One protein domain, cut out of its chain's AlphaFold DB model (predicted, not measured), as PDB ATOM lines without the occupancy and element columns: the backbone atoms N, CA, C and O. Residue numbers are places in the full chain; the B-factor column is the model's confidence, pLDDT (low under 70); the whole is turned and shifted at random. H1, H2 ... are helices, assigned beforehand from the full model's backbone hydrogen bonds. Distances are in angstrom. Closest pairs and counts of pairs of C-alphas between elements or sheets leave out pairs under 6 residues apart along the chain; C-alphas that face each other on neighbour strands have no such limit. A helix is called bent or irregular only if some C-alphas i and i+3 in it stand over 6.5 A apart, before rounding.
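AT A GLANCE: This is residues 208 to 262 of the 263 residues of a protein of Gossypium australe (UniProt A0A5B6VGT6). A long helix, H2, has the shorter helix H1 folded back along it at a slant as a helical hairpin, and a third, short helix, H3, follows at the end of H2 away from the hairpin's turn. H3 packs on neither of the other two, and residues 254 to 262, of which 254 to 259 belong to H3, stick out from the rest. The printed part has 55 residues with three named helices, in the order H1, H2, H3 along the chain, and no named strand; the class is all helix. The whole is loose, with a radius of gyration of the C-alphas of 13.6 A, and only just elongated, spanning 41 by 20 by 15 A.

IN THESE COORDINATES: The longest helix, H2, takes residues 228 to 247 and measures 27.3 A from first to last C-alpha, from Leu 228 at (39.968, -21.867, -40.244) to Gly 247 at (35.407, 2.255, -28.387). Before it comes H1, residues 213 to 223, 15.3 A long, whose first C-alpha, that of Phe 213, is at (31.919, -9.054, -27.034). After H2 comes H3, residues 251 to 259, 12.6 A long, whose last C-alpha, that of Glu 259, is at (45.947, 3.096, -14.512).

HOW THE PARTS SIT: H2 and H1 touch, with 9 pairs of C-alphas within 8 A. Their closest C-alphas are those of Leu 220 and Leu 235, 5.7 A apart, and their centres are 9.5 A apart. They run opposite ways at a steep tilt of 39 degrees and form a helical hairpin, joined by a tight link of 4 residues. H2 and H3 meet only through their link, which is tight, with 3 residues. H1 and H3 are apart. In H1, H2 and H3 every pair of backbone O i and N i+4 is within hydrogen-bond range, and no helix is bent or irregular.

THE WHOLE: The two C-alphas farthest apart are those of Gly 226 and Thr 262, at 41.8 A, while the first and last printed C-alphas, those of Val 208 and Thr 262, are 19.9 A apart. Residues 254 to 262 stand free; the body without them has 46 residues, spans 38 by 15 by 12 A and has a radius of gyration of 11.6 A. The printed part has no cut, and neither link between the helices is long. The mean pLDDT of the printed part is 79.7; residues 247 to 262 are under 70. By helix, the mean pLDDT is 92 in H1, 83 in H2 and 63 in H3.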
ATOM      1  N   VAL A 208      37.159  -8.097 -23.602       84.75
ATOM      2  CA  VAL A 208      36.471  -9.119 -22.785       84.75
ATOM      3  C   VAL A 208      35.578  -8.537 -21.689       84.75
ATOM      4  O   VAL A 208      34.803  -9.278 -21.094       84.75
ATOM      5  N   LEU A 209      35.699  -7.241 -21.395       82.31
ATOM      6  CA  LEU A 209      34.877  -6.571 -20.387       82.31
ATOM      7  C   LEU A 209      33.576  -6.020 -20.969       82.31
ATOM      8  O   LEU A 209      32.682  -5.660 -20.211       82.31
ATOM      9  N   GLU A 210      33.471  -5.940 -22.293       85.06
ATOM     10  CA  GLU A 210      32.245  -5.515 -22.955       85.06
ATOM     11  C   GLU A 210      31.257  -6.680 -23.003       85.06
ATOM     12  O   GLU A 210      31.547  -7.737 -23.567       85.06
ATOM     13  N   GLU A 211      30.051  -6.474 -22.475       87.38
ATOM     14  CA  GLU A 211      29.006  -7.507 -22.434       87.38
ATOM     15  C   GLU A 211      28.662  -8.044 -23.836       87.38
ATOM     16  O   GLU A 211      28.367  -9.228 -24.011       87.38
ATOM     17  N   SER A 212      28.755  -7.187 -24.859       89.50
ATOM     18  CA  SER A 212      28.460  -7.542 -26.251       89.50
ATOM     19  C   SER A 212      29.548  -8.389 -26.926       89.50
ATOM     20  O   SER A 212      29.274  -9.036 -27.938       89.50
ATOM     21  N   PHE A 213      30.763  -8.446 -26.370       90.62
ATOM     22  CA  PHE A 213      31.919  -9.054 -27.034       90.62
ATOM     23  C   PHE A 213      31.733 -10.548 -27.320       90.62
ATOM     24  O   PHE A 213      31.977 -11.011 -28.436       90.62
ATOM     25  N   ALA A 214      31.271 -11.318 -26.330       92.25
ATOM     26  CA  ALA A 214      31.104 -12.763 -26.483       92.25
ATOM     27  C   ALA A 214      30.055 -13.112 -27.554       92.25
ATOM     28  O   ALA A 214      30.241 -14.053 -28.334       92.25
ATOM     29  N   ALA A 215      28.967 -12.336 -27.613       93.00
ATOM     30  CA  ALA A 215      27.938 -12.485 -28.633       93.00
ATOM     31  C   ALA A 215      28.490 -12.152 -30.025       93.00
ATOM     32  O   ALA A 215      28.274 -12.915 -30.965       93.00
ATOM     33  N   GLU A 216      29.270 -11.076 -30.141       93.69
ATOM     34  CA  GLU A 216      29.870 -10.648 -31.403       93.69
ATOM     35  C   GLU A 216      30.831 -11.699 -31.974       93.69
ATOM     36  O   GLU A 216      30.703 -12.095 -33.132       93.69
ATOM     37  N   VAL A 217      31.741 -12.243 -31.153       93.62
ATOM     38  CA  VAL A 217      32.654 -13.322 -31.577       93.62
ATOM     39  C   VAL A 217      31.872 -14.530 -32.085       93.62
ATOM     40  O   VAL A 217      32.190 -15.075 -33.143       93.62
ATOM     41  N   LYS A 218      30.836 -14.946 -31.346       93.88
ATOM     42  CA  LYS A 218      30.010 -16.101 -31.714       93.88
ATOM     43  C   LYS A 218      29.279 -15.861 -33.036       93.88
ATOM     44  O   LYS A 218      29.270 -16.747 -33.891       93.88
ATOM     45  N   ASN A 219      28.713 -14.670 -33.217       92.88
ATOM     46  CA  ASN A 219      27.988 -14.282 -34.424       92.88
ATOM     47  C   ASN A 219      28.911 -14.225 -35.644       92.88
ATOM     48  O   ASN A 219      28.610 -14.849 -36.663       92.88
ATOM     49  N   LEU A 220      30.060 -13.552 -35.541       93.50
ATOM     50  CA  LEU A 220      31.071 -13.487 -36.603       93.50
ATOM     51  C   LEU A 220      31.607 -14.878 -36.973       93.50
ATOM     52  O   LEU A 220      31.788 -15.192 -38.151       93.50
ATOM     53  N   TRP A 221      31.819 -15.745 -35.982       92.38
ATOM     54  CA  TRP A 221      32.319 -17.099 -36.215       92.38
ATOM     55  C   TRP A 221      31.302 -18.015 -36.908       92.38
ATOM     56  O   TRP A 221      31.665 -18.809 -37.786       92.38
ATOM     57  N   ALA A 222      30.031 -17.916 -36.511       92.06
ATOM     58  CA  ALA A 222      28.939 -18.710 -37.069       92.06
ATOM     59  C   ALA A 222      28.537 -18.231 -38.470       92.06
ATOM     60  O   ALA A 222      28.262 -19.056 -39.339       92.06
ATOM     61  N   SER A 223      28.553 -16.917 -38.701       86.94
ATOM     62  CA  SER A 223      28.196 -16.301 -39.986       86.94
ATOM     63  C   SER A 223      29.271 -16.439 -41.062       86.94
ATOM     64  O   SER A 223      28.989 -16.182 -42.231       86.94
ATOM     65  N   THR A 224      30.484 -16.878 -40.708       87.31
ATOM     66  CA  THR A 224      31.568 -17.054 -41.678       87.31
ATOM     67  C   THR A 224      31.671 -18.514 -42.141       87.31
ATOM     68  O   THR A 224      32.095 -19.375 -41.357       87.31
ATOM     69  N   PRO A 225      31.346 -18.827 -43.410       81.25
ATOM     70  CA  PRO A 225      31.651 -20.122 -44.007       81.25
ATOM     71  C   PRO A 225      33.134 -20.207 -44.402       81.25
ATOM     72  O   PRO A 225      33.791 -19.195 -44.640       81.25
ATOM     73  N   GLY A 226      33.665 -21.426 -44.509       86.25
ATOM     74  CA  GLY A 226      35.025 -21.670 -44.998       86.25
ATOM     75  C   GLY A 226      35.978 -22.260 -43.961       86.25
ATOM     76  O   GLY A 226      35.579 -22.669 -42.867       86.25
ATOM     77  N   ASN A 227      37.250 -22.347 -44.347       88.38
ATOM     78  CA  ASN A 227      38.299 -22.948 -43.528       88.38
ATOM     79  C   ASN A 227      38.732 -22.027 -42.373       88.38
ATOM     80  O   ASN A 227      38.381 -20.847 -42.314       88.38
ATOM     81  N   LEU A 228      39.523 -22.571 -41.447       82.38
ATOM     82  CA  LEU A 228      39.968 -21.867 -40.244       82.38
ATOM     83  C   LEU A 228      40.632 -20.509 -40.544       82.38
ATOM     84  O   LEU A 228      40.335 -19.525 -39.870       82.38
ATOM     85  N   LEU A 229      41.489 -20.433 -41.566       78.81
ATOM     86  CA  LEU A 229      42.189 -19.193 -41.926       78.81
ATOM     87  C   LEU A 229      41.221 -18.119 -42.428       78.81
ATOM     88  O   LEU A 229      41.357 -16.948 -42.072       78.81
ATOM     89  N   GLN A 230      40.219 -18.515 -43.214       80.06
ATOM     90  CA  GLN A 230      39.165 -17.612 -43.672       80.06
ATOM     91  C   GLN A 230      38.342 -17.110 -42.483       80.06
ATOM     92  O   GLN A 230      38.193 -15.900 -42.320       80.06
ATOM     93  N   LYS A 231      37.903 -18.010 -41.593       89.62
ATOM     94  CA  LYS A 231      37.148 -17.642 -40.384       89.62
ATOM     95  C   LYS A 231      37.901 -16.669 -39.483       89.62
ATOM     96  O   LYS A 231      37.320 -15.684 -39.040       89.62
ATOM     97  N   LEU A 232      39.194 -16.894 -39.259       86.44
ATOM     98  CA  LEU A 232      40.031 -15.995 -38.460       86.44
ATOM     99  C   LEU A 232      40.188 -14.612 -39.107       86.44
ATOM    100  O   LEU A 232      40.165 -13.609 -38.399       86.44
ATOM    101  N   ASN A 233      40.298 -14.538 -40.436       82.00
ATOM    102  CA  ASN A 233      40.404 -13.265 -41.146       82.00
ATOM    103  C   ASN A 233      39.103 -12.444 -41.038       82.00
ATOM    104  O   ASN A 233      39.140 -11.264 -40.684       82.00
ATOM    105  N   TYR A 234      37.947 -13.076 -41.252       86.69
ATOM    106  CA  TYR A 234      36.648 -12.419 -41.067       86.69
ATOM    107  C   TYR A 234      36.414 -11.998 -39.615       86.69
ATOM    108  O   TYR A 234      35.983 -10.871 -39.372       86.69
ATOM    109  N   LEU A 235      36.775 -12.850 -38.651       89.06
ATOM    110  CA  LEU A 235      36.701 -12.522 -37.229       89.06
ATOM    111  C   LEU A 235      37.563 -11.294 -36.896       89.06
ATOM    112  O   LEU A 235      37.093 -10.370 -36.239       89.06
ATOM    113  N   GLN A 236      38.798 -11.240 -37.403       86.38
ATOM    114  CA  GLN A 236      39.686 -10.086 -37.252       86.38
ATOM    115  C   GLN A 236      39.057  -8.797 -37.804       86.38
ATOM    116  O   GLN A 236      39.144  -7.745 -37.168       86.38
ATOM    117  N   GLN A 237      38.453  -8.845 -38.993       84.62
ATOM    118  CA  GLN A 237      37.835  -7.668 -39.608       84.62
ATOM    119  C   GLN A 237      36.577  -7.216 -38.854       84.62
ATOM    120  O   GLN A 237      36.408  -6.018 -38.620       84.62
ATOM    121  N   GLY A 238      35.732  -8.163 -38.442       88.56
ATOM    122  CA  GLY A 238      34.519  -7.889 -37.674       88.56
ATOM    123  C   GLY A 238      34.832  -7.278 -36.312       88.56
ATOM    124  O   GLY A 238      34.333  -6.202 -35.996       88.56
ATOM    125  N   LEU A 239      35.767  -7.872 -35.565       89.44
ATOM    126  CA  LEU A 239      36.183  -7.352 -34.260       89.44
ATOM    127  C   LEU A 239      36.810  -5.958 -34.348       89.44
ATOM    128  O   LEU A 239      36.595  -5.141 -33.458       89.44
ATOM    129  N   ARG A 240      37.532  -5.635 -35.431       84.75
ATOM    130  CA  ARG A 240      38.018  -4.261 -35.661       84.75
ATOM    131  C   ARG A 240      36.874  -3.265 -35.807       84.75
ATOM    132  O   ARG A 240      36.958  -2.174 -35.254       84.75
ATOM    133  N   ARG A 241      35.832  -3.622 -36.560       85.31
ATOM    134  CA  ARG A 241      34.670  -2.754 -36.782       85.31
ATOM    135  C   ARG A 241      33.886  -2.558 -35.487       85.31
ATOM    136  O   ARG A 241      33.703  -1.419 -35.067       85.31
ATOM    137  N   TRP A 242      33.551  -3.655 -34.814       88.88
ATOM    138  CA  TRP A 242      32.874  -3.635 -33.519       88.88
ATOM    139  C   TRP A 242      33.647  -2.813 -32.474       88.88
ATOM    140  O   TRP A 242      33.064  -1.976 -31.785       88.88
ATOM    141  N   ALA A 243      34.974  -2.969 -32.394       83.94
ATOM    142  CA  ALA A 243      35.801  -2.220 -31.447       83.94
ATOM    143  C   ALA A 243      35.861  -0.713 -31.757       83.94
ATOM    144  O   ALA A 243      35.980   0.091 -30.833       83.94
ATOM    145  N   LEU A 244      35.774  -0.309 -33.030       80.19
ATOM    146  CA  LEU A 244      35.708   1.103 -33.426       80.19
ATOM    147  C   LEU A 244      34.358   1.742 -33.080       80.19
ATOM    148  O   LEU A 244      34.315   2.919 -32.722       80.19
ATOM    149  N   GLU A 245      33.272   0.982 -33.192       81.38
ATOM    150  CA  GLU A 245      31.918   1.427 -32.849       81.38
ATOM    151  C   GLU A 245      31.743   1.517 -31.326       81.38
ATOM    152  O   GLU A 245      31.317   2.549 -30.810       81.38
ATOM    153  N   THR A 246      32.196   0.493 -30.600       77.00
ATOM    154  CA  THR A 246      32.107   0.399 -29.133       77.00
ATOM    155  C   THR A 246      33.109   1.327 -28.434       77.00
ATOM    156  O   THR A 246      32.791   1.993 -27.449       77.00
ATOM    157  N   GLY A 247      34.326   1.458 -28.976       63.38
ATOM    158  CA  GLY A 247      35.407   2.255 -28.387       63.38
ATOM    159  C   GLY A 247      35.146   3.766 -28.352       63.38
ATOM    160  O   GLY A 247      35.716   4.457 -27.510       63.38
ATOM    161  N   LYS A 248      34.252   4.292 -29.202       59.09
ATOM    162  CA  LYS A 248      33.817   5.701 -29.138       59.09
ATOM    163  C   LYS A 248      32.970   6.006 -27.894       59.09
ATOM    164  O   LYS A 248      32.906   7.164 -27.492       59.09
ATOM    165  N   ALA A 249      32.373   4.991 -27.265       54.69
ATOM    166  CA  ALA A 249      31.552   5.138 -26.065       54.69
ATOM    167  C   ALA A 249      32.345   4.993 -24.746       54.69
ATOM    168  O   ALA A 249      31.945   5.570 -23.738       54.69
ATOM    169  N   ASN A 250      33.495   4.298 -24.741       59.97
ATOM    170  CA  ASN A 250      34.140   3.812 -23.506       59.97
ATOM    171  C   ASN A 250      35.591   4.283 -23.262       59.97
ATOM    172  O   ASN A 250      36.457   3.532 -22.807       59.97
ATOM    173  N   ASN A 251      35.857   5.583 -23.435       58.50
ATOM    174  CA  ASN A 251      37.144   6.191 -23.042       58.50
ATOM    175  C   ASN A 251      37.477   6.036 -21.538       58.50
ATOM    176  O   ASN A 251      38.650   6.048 -21.164       58.50
ATOM    177  N   ARG A 252      36.472   5.868 -20.665       59.81
ATOM    178  CA  ARG A 252      36.661   5.724 -19.207       59.81
ATOM    179  C   ARG A 252      37.240   4.361 -18.814       59.81
ATOM    180  O   ARG A 252      38.161   4.307 -18.004       59.81
ATOM    181  N   THR A 253      36.763   3.279 -19.427       61.62
ATOM    182  CA  THR A 253      37.199   1.902 -19.131       61.62
ATOM    183  C   THR A 253      38.644   1.666 -19.573       61.62
ATOM    184  O   THR A 253      39.437   1.076 -18.840       61.62
ATOM    185  N   LYS A 254      39.024   2.214 -20.737       63.00
ATOM    186  CA  LYS A 254      40.405   2.157 -21.240       63.00
ATOM    187  C   LYS A 254      41.382   2.890 -20.316       63.00
ATOM    188  O   LYS A 254      42.476   2.387 -20.067       63.00
ATOM    189  N   LYS A 255      40.977   4.044 -19.771       65.00
ATOM    190  CA  LYS A 255      41.775   4.809 -18.802       65.00
ATOM    191  C   LYS A 255      41.972   4.038 -17.490       65.00
ATOM    192  O   LYS A 255      43.111   3.858 -17.079       65.00
ATOM    193  N   ALA A 256      40.901   3.481 -16.920       65.88
ATOM    194  CA  ALA A 256      40.959   2.737 -15.658       65.88
ATOM    195  C   ALA A 256      41.827   1.462 -15.723       65.88
ATOM    196  O   ALA A 256      42.513   1.125 -14.762       65.88
ATOM    197  N   LEU A 257      41.824   0.742 -16.851       65.88
ATOM    198  CA  LEU A 257      42.702  -0.423 -17.038       65.88
ATOM    199  C   LEU A 257      44.164  -0.034 -17.240       65.88
ATOM    200  O   LEU A 257      45.051  -0.769 -16.820       65.88
ATOM    201  N   THR A 258      44.407   1.109 -17.884       63.59
ATOM    202  CA  THR A 258      45.767   1.621 -18.073       63.59
ATOM    203  C   THR A 258      46.354   2.066 -16.734       63.59
ATOM    204  O   THR A 258      47.503   1.746 -16.462       63.59
ATOM    205  N   GLU A 259      45.554   2.711 -15.877       67.31
ATOM    206  CA  GLU A 259      45.947   3.096 -14.512       67.31
ATOM    207  C   GLU A 259      46.277   1.866 -13.643       67.31
ATOM    208  O   GLU A 259      47.310   1.846 -12.984       67.31
ATOM    209  N   LYS A 260      45.493   0.781 -13.728       67.75
ATOM    210  CA  LYS A 260      45.768  -0.480 -13.004       67.75
ATOM    211  C   LYS A 260      46.978  -1.277 -13.503       67.75
ATOM    212  O   LYS A 260      47.381  -2.224 -12.841       67.75
ATOM    213  N   LEU A 261      47.500  -0.970 -14.690       60.25
ATOM    214  CA  LEU A 261      48.711  -1.598 -15.238       60.25
ATOM    215  C   LEU A 261      49.983  -0.810 -14.891       60.25
ATOM    216  O   LEU A 261      51.081  -1.280 -15.188       60.25
ATOM    217  N   THR A 262      49.835   0.395 -14.334       57.72
ATOM    218  CA  THR A 262      50.936   1.271 -13.907       57.72
ATOM    219  C   THR A 262      51.202   1.253 -12.400       57.72
ATOM    220  O   THR A 262      52.185   1.863 -11.981       57.72
TER     221      THR A 262